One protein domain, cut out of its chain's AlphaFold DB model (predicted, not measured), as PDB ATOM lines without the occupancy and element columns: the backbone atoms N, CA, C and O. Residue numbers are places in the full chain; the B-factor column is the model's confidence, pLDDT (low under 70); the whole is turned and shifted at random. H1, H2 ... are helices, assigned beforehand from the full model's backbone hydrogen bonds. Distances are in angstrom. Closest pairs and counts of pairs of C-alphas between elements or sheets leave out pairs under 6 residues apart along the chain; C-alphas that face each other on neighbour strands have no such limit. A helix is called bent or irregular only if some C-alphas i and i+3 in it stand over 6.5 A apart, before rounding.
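AT A GLANCE: This is residues 21 to 75 of the 203 residues of an uncharacterized protein of Oscillospiraceae bacterium (UniProt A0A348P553). A long, kinked helix, H2, makes one side of an elongated, open loop, and the chain folds back beside it through the short helices H3 and H4, with few contacts between the two sides. At the other end of H2, H1 turns back from its start in a V, and H5 lies near H1, farthest of the helices from the mean of the C-alphas. The printed part has 55 residues with five named helices, in the order H1, H2, H3, H4, H5, and no named strand; the class is all helix. It is only just loose, close to compact, with a radius of gyration of the C-alphas of 12.3 A, and the C-alphas span 36 by 19 by 14 A.

IN THESE COORDINATES: H1, residues 21 to 28, begins with C-alpha 21 at (199.152, 125.026, 124.690) and is 10.4 A from first to last C-alpha. H2, residues 30 to 47, is the longest helix at 26.6 A, and C-alpha 47 is at (194.025, 127.871, 147.124). H2 has a kink of 31 degrees near residue 38, and it is irregular, but only just: C-alphas 34 and 37 are 6.7 A apart. H3, residues 53 to 59, is 10.4 A long, and H4, residues 62 to 66, is 8.0 A long. H5, residues 69 to 75, is 10.0 A long and ends with C-alpha 75 at (201.348, 125.860, 114.939).

HOW THE PARTS SIT: H2 is the hub, touching H1, H3 and H4. H1 and H2 touch only at the corner by their link, and only just, with 3 pairs of C-alphas within 8 A; the closest C-alphas, of Phe 26 and Leu 32, are 5.7 A apart. They run opposite ways at a steep tilt of 37 degrees, only just past shallow. H2 and H3 form a helical hairpin, running opposite ways at a shallow tilt of 21 degrees. H2 touches H3 with residues 42 to 46 alone, and the closest C-alphas, of Leu 46 and Leu 53, are 6.5 A apart. H2 and H4 only just touch, with 3 pairs of C-alphas within 8 A, the closest being Leu 32 and Val 63 at 7.3 A; H2 does so with residues 32 to 35 alone. H1 and H4 are close but not clearly touching, with the closest C-alphas, of Ile 22 and Val 63, 7.0 A apart. H1 and H5 are also close but not clearly touching, about perpendicular at 80 degrees, with the C-alphas of Cys 25 and Asn 72 closest at 7.2 A. H3 and H4 meet only through their link, as do H4 and H5. H5 is apart from H2 and from H3, and H1 is apart from H3. Every O i to N i+4 pair is within hydrogen-bond range in H1 and H5; the count is 9 of 14 in H2, 2 of 3 in H3 and 0 of 1 in H4, where 2 of 2 O i to N i+3 pairs are within range.

THE WHOLE: The two C-alphas farthest apart, of Leu 48 and Lys 74, are 36.6 A apart, while those of Phe 21 and Lys 75 are 10.0 A apart. The printed part has no cut, and its four links are tight. The mean pLDDT of the printed part is 93.3, and no printed residue is under 70.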
ATOM      1  N   PHE A  21     199.797 124.135 125.652       98.38
ATOM      2  CA  PHE A  21     199.152 125.026 124.690       98.38
ATOM      3  C   PHE A  21     198.946 126.440 125.252       98.38
ATOM      4  O   PHE A  21     199.202 127.423 124.550       98.38
ATOM      5  N   ILE A  22     198.539 126.566 126.521       97.12
ATOM      6  CA  ILE A  22     198.439 127.872 127.191       97.12
ATOM      7  C   ILE A  22     199.816 128.544 127.205       97.12
ATOM      8  O   ILE A  22     199.950 129.669 126.722       97.12
ATOM      9  N   LEU A  23     200.855 127.842 127.671       97.19
ATOM     10  CA  LEU A  23     202.224 128.363 127.690       97.19
ATOM     11  C   LEU A  23     202.702 128.757 126.286       97.19
ATOM     12  O   LEU A  23     203.281 129.826 126.103       97.19
ATOM     13  N   PHE A  24     202.415 127.930 125.279       98.00
ATOM     14  CA  PHE A  24     202.718 128.229 123.883       98.00
ATOM     15  C   PHE A  24     202.069 129.541 123.420       98.00
ATOM     16  O   PHE A  24     202.728 130.349 122.762       98.00
ATOM     17  N   CYS A  25     200.807 129.786 123.791       97.69
ATOM     18  CA  CYS A  25     200.129 131.042 123.484       97.69
ATOM     19  C   CYS A  25     200.837 132.231 124.143       97.69
ATOM     20  O   CYS A  25     201.146 133.193 123.444       97.69
ATOM     21  N   PHE A  26     201.162 132.152 125.439       97.12
ATOM     22  CA  PHE A  26     201.872 133.216 126.164       97.12
ATOM     23  C   PHE A  26     203.240 133.543 125.559       97.12
ATOM     24  O   PHE A  26     203.557 134.711 125.347       97.12
ATOM     25  N   VAL A  27     204.034 132.521 125.227       96.69
ATOM     26  CA  VAL A  27     205.354 132.705 124.597       96.69
ATOM     27  C   VAL A  27     205.224 133.376 123.229       96.69
ATOM     28  O   VAL A  27     206.071 134.178 122.839       96.69
ATOM     29  N   ARG A  28     204.168 133.051 122.478       96.25
ATOM     30  CA  ARG A  28     203.970 133.550 121.115       96.25
ATOM     31  C   ARG A  28     203.305 134.926 121.051       96.25
ATOM     32  O   ARG A  28     203.503 135.636 120.064       96.25
ATOM     33  N   HIS A  29     202.530 135.287 122.066       96.94
ATOM     34  CA  HIS A  29     201.735 136.512 122.123       96.94
ATOM     35  C   HIS A  29     202.010 137.247 123.441       96.94
ATOM     36  O   HIS A  29     201.251 137.095 124.397       96.94
ATOM     37  N   PRO A  30     203.071 138.075 123.510       94.56
ATOM     38  CA  PRO A  30     203.494 138.725 124.755       94.56
ATOM     39  C   PRO A  30     202.418 139.592 125.421       94.56
ATOM     40  O   PRO A  30     202.406 139.726 126.640       94.56
ATOM     41  N   TYR A  31     201.471 140.139 124.649       96.31
ATOM     42  CA  TYR A  31     200.347 140.915 125.184       96.31
ATOM     43  C   TYR A  31     199.418 140.093 126.093       96.31
ATOM     44  O   TYR A  31     198.676 140.666 126.885       96.31
ATOM     45  N   LEU A  32     199.464 138.758 126.039       96.69
ATOM     46  CA  LEU A  32     198.707 137.909 126.958       96.69
ATOM     47  C   LEU A  32     199.180 138.036 128.408       96.69
ATOM     48  O   LEU A  32     198.458 137.609 129.301       96.69
ATOM     49  N   ILE A  33     200.332 138.669 128.671       94.62
ATOM     50  CA  ILE A  33     200.806 138.959 130.031       94.62
ATOM     51  C   ILE A  33     199.758 139.706 130.875       94.62
ATOM     52  O   ILE A  33     199.689 139.504 132.085       94.62
ATOM     53  N   PHE A  34     198.874 140.487 130.245       95.69
ATOM     54  CA  PHE A  34     197.762 141.162 130.920       95.69
ATOM     55  C   PHE A  34     196.693 140.204 131.476       95.69
ATOM     56  O   PHE A  34     195.876 140.619 132.294       95.69
ATOM     57  N   LEU A  35     196.710 138.922 131.093       94.69
ATOM     58  CA  LEU A  35     195.886 137.870 131.696       94.69
ATOM     59  C   LEU A  35     196.524 137.251 132.945       94.69
ATOM     60  O   LEU A  35     195.832 136.562 133.689       94.69
ATOM     61  N   LEU A  36     197.818 137.471 133.211       92.94
ATOM     62  CA  LEU A  36     198.471 136.887 134.389       92.94
ATOM     63  C   LEU A  36     197.816 137.308 135.713       92.94
ATOM     64  O   LEU A  36     197.628 136.424 136.547       92.94
ATOM     65  N   PRO A  37     197.409 138.579 135.925       93.62
ATOM     66  CA  PRO A  37     196.675 138.950 137.132       93.62
ATOM     67  C   PRO A  37     195.369 138.165 137.295       93.62
ATOM     68  O   PRO A  37     195.066 137.728 138.399       93.62
ATOM     69  N   TYR A  38     194.635 137.928 136.201       90.75
ATOM     70  CA  TYR A  38     193.412 137.122 136.213       90.75
ATOM     71  C   TYR A  38     193.697 135.678 136.661       90.75
ATOM     72  O   TYR A  38     193.094 135.205 137.621       90.75
ATOM     73  N   TYR A  39     194.683 135.013 136.046       91.94
ATOM     74  CA  TYR A  39     195.084 133.656 136.437       91.94
ATOM     75  C   TYR A  39     195.612 133.575 137.874       91.94
ATOM     76  O   TYR A  39     195.338 132.601 138.572       91.94
ATOM     77  N   LEU A  40     196.365 134.583 138.322       92.00
ATOM     78  CA  LEU A  40     196.918 134.634 139.671       92.00
ATOM     79  C   LEU A  40     195.816 134.793 140.720       92.00
ATOM     80  O   LEU A  40     195.824 134.072 141.715       92.00
ATOM     81  N   ILE A  41     194.859 135.695 140.491       92.06
ATOM     82  CA  ILE A  41     193.708 135.877 141.382       92.06
ATOM     83  C   ILE A  41     192.906 134.578 141.457       92.06
ATOM     84  O   ILE A  41     192.666 134.086 142.557       92.06
ATOM     85  N   ASP A  42     192.567 133.971 140.320       88.88
ATOM     86  CA  ASP A  42     191.819 132.711 140.289       88.88
ATOM     87  C   ASP A  42     192.571 131.568 141.002       88.88
ATOM     88  O   ASP A  42     191.960 130.784 141.731       88.88
ATOM     89  N   ALA A  43     193.899 131.493 140.859       89.06
ATOM     90  CA  ALA A  43     194.725 130.515 141.565       89.06
ATOM     91  C   ALA A  43     194.748 130.750 143.087       89.06
ATOM     92  O   ALA A  43     194.652 129.791 143.855       89.06
ATOM     93  N   ILE A  44     194.832 132.009 143.535       91.75
ATOM     94  CA  ILE A  44     194.750 132.367 144.959       91.75
ATOM     95  C   ILE A  44     193.370 132.002 145.513       91.75
ATOM     96  O   ILE A  44     193.278 131.375 146.565       91.75
ATOM     97  N   LEU A  45     192.294 132.335 144.798       91.06
ATOM     98  CA  LEU A  45     190.929 132.005 145.209       91.06
ATOM     99  C   LEU A  45     190.695 130.490 145.286       91.06
ATOM    100  O   LEU A  45     189.987 130.030 146.185       91.06
ATOM    101  N   LEU A  46     191.300 129.716 144.381       89.62
ATOM    102  CA  LEU A  46     191.285 128.254 144.426       89.62
ATOM    103  C   LEU A  46     192.037 127.719 145.654       89.62
ATOM    104  O   LEU A  46     191.523 126.843 146.344       89.62
ATOM    105  N   LEU A  47     193.222 128.262 145.958       91.25
ATOM    106  CA  LEU A  47     194.025 127.871 147.124       91.25
ATOM    107  C   LEU A  47     193.328 128.206 148.450       91.25
ATOM    108  O   LEU A  47     193.393 127.434 149.406       91.25
ATOM    109  N   LEU A  48     192.606 129.326 148.495       92.75
ATOM    110  CA  LEU A  48     191.764 129.719 149.626       92.75
ATOM    111  C   LEU A  48     190.428 128.955 149.681       92.75
ATOM    112  O   LEU A  48     189.621 129.223 150.566       92.75
ATOM    113  N   HIS A  49     190.180 128.017 148.757       88.06
ATOM    114  CA  HIS A  49     188.935 127.249 148.628       88.06
ATOM    115  C   HIS A  49     187.669 128.112 148.448       88.06
ATOM    116  O   HIS A  49     186.551 127.629 148.633       88.06
ATOM    117  N   ILE A  50     187.828 129.380 148.047       91.31
ATOM    118  CA  ILE A  50     186.725 130.299 147.728       91.31
ATOM    119  C   ILE A  50     186.090 129.896 146.393       91.31
ATOM    120  O   ILE A  50     184.872 129.933 146.226       91.31
ATOM    121  N   VAL A  51     186.925 129.481 145.437       86.56
ATOM    122  CA  VAL A  51     186.508 129.006 144.118       86.56
ATOM    123  C   VAL A  51     186.805 127.513 144.001       86.56
ATOM    124  O   VAL A  51     187.858 127.036 144.412       86.56
ATOM    125  N   LYS A  52     185.870 126.751 143.425       86.94
ATOM    126  CA  LYS A  52     186.042 125.308 143.193       86.94
ATOM    127  C   LYS A  52     186.989 125.052 142.021       86.94
ATOM    128  O   LYS A  52     186.988 125.795 141.038       86.94
ATOM    129  N   LEU A  53     187.701 123.921 142.058       82.94
ATOM    130  CA  LEU A  53     188.564 123.474 140.955       82.94
ATOM    131  C   LEU A  53     187.815 123.403 139.615       82.94
ATOM    132  O   LEU A  53     188.385 123.703 138.571       82.94
ATOM    133  N   GLU A  54     186.533 123.042 139.632       81.94
ATOM    134  CA  GLU A  54     185.682 123.024 138.438       81.94
ATOM    135  C   GLU A  54     185.481 124.416 137.835       81.94
ATOM    136  O   GLU A  54     185.554 124.576 136.619       81.94
ATOM    137  N   THR A  55     185.277 125.435 138.671       83.56
ATOM    138  CA  THR A  55     185.123 126.826 138.228       83.56
ATOM    139  C   THR A  55     186.426 127.368 137.647       83.56
ATOM    140  O   THR A  55     186.396 128.047 136.624       83.56
ATOM    141  N   PHE A  56     187.566 127.015 138.248       85.62
ATOM    142  CA  PHE A  56     188.884 127.332 137.696       85.62
ATOM    143  C   PHE A  56     189.080 126.674 136.323       85.62
ATOM    144  O   PHE A  56     189.360 127.342 135.328       85.62
ATOM    145  N   LYS A  57     188.842 125.360 136.235       84.62
ATOM    146  CA  LYS A  57     188.937 124.605 134.977       84.62
ATOM    147  C   LYS A  57     187.988 125.121 133.903       84.62
ATOM    148  O   LYS A  57     188.324 125.049 132.727       84.62
ATOM    149  N   ARG A  58     186.837 125.674 134.293       88.25
ATOM    150  CA  ARG A  58     185.868 126.242 133.356       88.25
ATOM    151  C   ARG A  58     186.439 127.390 132.532       88.25
ATOM    152  O   ARG A  58     186.032 127.524 131.386       88.25
ATOM    153  N   HIS A  59     187.365 128.173 133.082       88.44
ATOM    154  CA  HIS A  59     187.890 129.380 132.435       88.44
ATOM    155  C   HIS A  59     189.396 129.334 132.168       88.44
ATOM    156  O   HIS A  59     189.951 130.295 131.640       88.44
ATOM    157  N   ILE A  60     190.067 128.219 132.472       92.31
ATOM    158  CA  ILE A  60     191.523 128.095 132.323       92.31
ATOM    159  C   ILE A  60     191.998 128.380 130.885       92.31
ATOM    160  O   ILE A  60     193.080 128.927 130.684       92.31
ATOM    161  N   PHE A  61     191.160 128.102 129.881       95.31
ATOM    162  CA  PHE A  61     191.439 128.379 128.471       95.31
ATOM    163  C   PHE A  61     190.941 129.751 127.985       95.31
ATOM    164  O   PHE A  61     190.850 129.965 126.780       95.31
ATOM    165  N   CYS A  62     190.672 130.725 128.863       95.12
ATOM    166  CA  CYS A  62     190.220 132.064 128.446       95.12
ATOM    167  C   CYS A  62     191.182 132.769 127.467       95.12
ATOM    168  O   CYS A  62     190.752 133.623 126.690       95.12
ATOM    169  N   VAL A  63     192.459 132.359 127.439       95.19
ATOM    170  CA  VAL A  63     193.472 132.782 126.461       95.19
ATOM    171  C   VAL A  63     192.997 132.688 125.006       95.19
ATOM    172  O   VAL A  63     193.378 133.526 124.187       95.19
ATOM    173  N   VAL A  64     192.120 131.729 124.674       95.62
ATOM    174  CA  VAL A  64     191.634 131.534 123.296       95.62
ATOM    175  C   VAL A  64     190.847 132.735 122.768       95.62
ATOM    176  O   VAL A  64     190.821 132.955 121.561       95.62
ATOM    177  N   ARG A  65     190.272 133.560 123.657       96.19
ATOM    178  CA  ARG A  65     189.547 134.798 123.308       96.19
ATOM    179  C   ARG A  65     190.427 135.830 122.616       96.19
ATOM    180  O   ARG A  65     189.924 136.712 121.926       96.19
ATOM    181  N   PHE A  66     191.729 135.754 122.860       96.81
ATOM    182  CA  PHE A  66     192.686 136.799 122.521       96.81
ATOM    183  C   PHE A  66     193.660 136.366 121.430       96.81
ATOM    184  O   PHE A  66     194.596 137.098 121.113       96.81
ATOM    185  N   VAL A  67     193.474 135.177 120.858       96.94
ATOM    186  CA  VAL A  67     194.349 134.628 119.823       96.94
ATOM    187  C   VAL A  67     193.523 134.043 118.684       96.94
ATOM    188  O   VAL A  67     192.388 133.617 118.863       96.94
ATOM    189  N   ASN A  68     194.107 133.963 117.487       97.75
ATOM    190  CA  ASN A  68     193.516 133.158 116.419       97.75
ATOM    191  C   ASN A  68     193.671 131.670 116.781       97.75
ATOM    192  O   ASN A  68     194.765 131.118 116.633       97.75
ATOM    193  N   LEU A  69     192.609 131.059 117.309       98.06
ATOM    194  CA  LEU A  69     192.650 129.715 117.882       98.06
ATOM    195  C   LEU A  69     193.176 128.674 116.887       98.06
ATOM    196  O   LEU A  69     194.188 128.034 117.159       98.06
ATOM    197  N   GLU A  70     192.554 128.566 115.715       97.81
ATOM    198  CA  GLU A  70     192.905 127.571 114.693       97.81
ATOM    199  C   GLU A  70     194.368 127.687 114.255       97.81
ATOM    200  O   GLU A  70     195.108 126.702 114.234       97.81
ATOM    201  N   LYS A  71     194.837 128.911 113.981       98.31
ATOM    202  CA  LYS A  71     196.231 129.157 113.590       98.31
ATOM    203  C   LYS A  71     197.214 128.774 114.694       98.31
ATOM    204  O   LYS A  71     198.314 128.319 114.386       98.31
ATOM    205  N   ASN A  72     196.871 129.010 115.960       98.50
ATOM    206  CA  ASN A  72     197.756 128.672 117.075       98.50
ATOM    207  C   ASN A  72     197.744 127.176 117.383       98.50
ATOM    208  O   ASN A  72     198.821 126.638 117.612       98.50
ATOM    209  N   VAL A  73     196.592 126.502 117.317       98.69
ATOM    210  CA  VAL A  73     196.497 125.037 117.444       98.69
ATOM    211  C   VAL A  73     197.327 124.360 116.359       98.69
ATOM    212  O   VAL A  73     198.176 123.530 116.674       98.69
ATOM    213  N   LYS A  74     197.181 124.791 115.099       98.62
ATOM    214  CA  LYS A  74     197.975 124.247 113.996       98.62
ATOM    215  C   LYS A  74     199.475 124.399 114.256       98.62
ATOM    216  O   LYS A  74     200.210 123.427 114.180       98.62
ATOM    217  N   LYS A  75     199.927 125.600 114.637       98.56
ATOM    218  CA  LYS A  75     201.348 125.860 114.939       98.56
ATOM    219  C   LYS A  75     201.860 125.117 116.169       98.56
ATOM    220  O   LYS A  75     203.048 124.813 116.237       98.56
TER     221      LYS A  75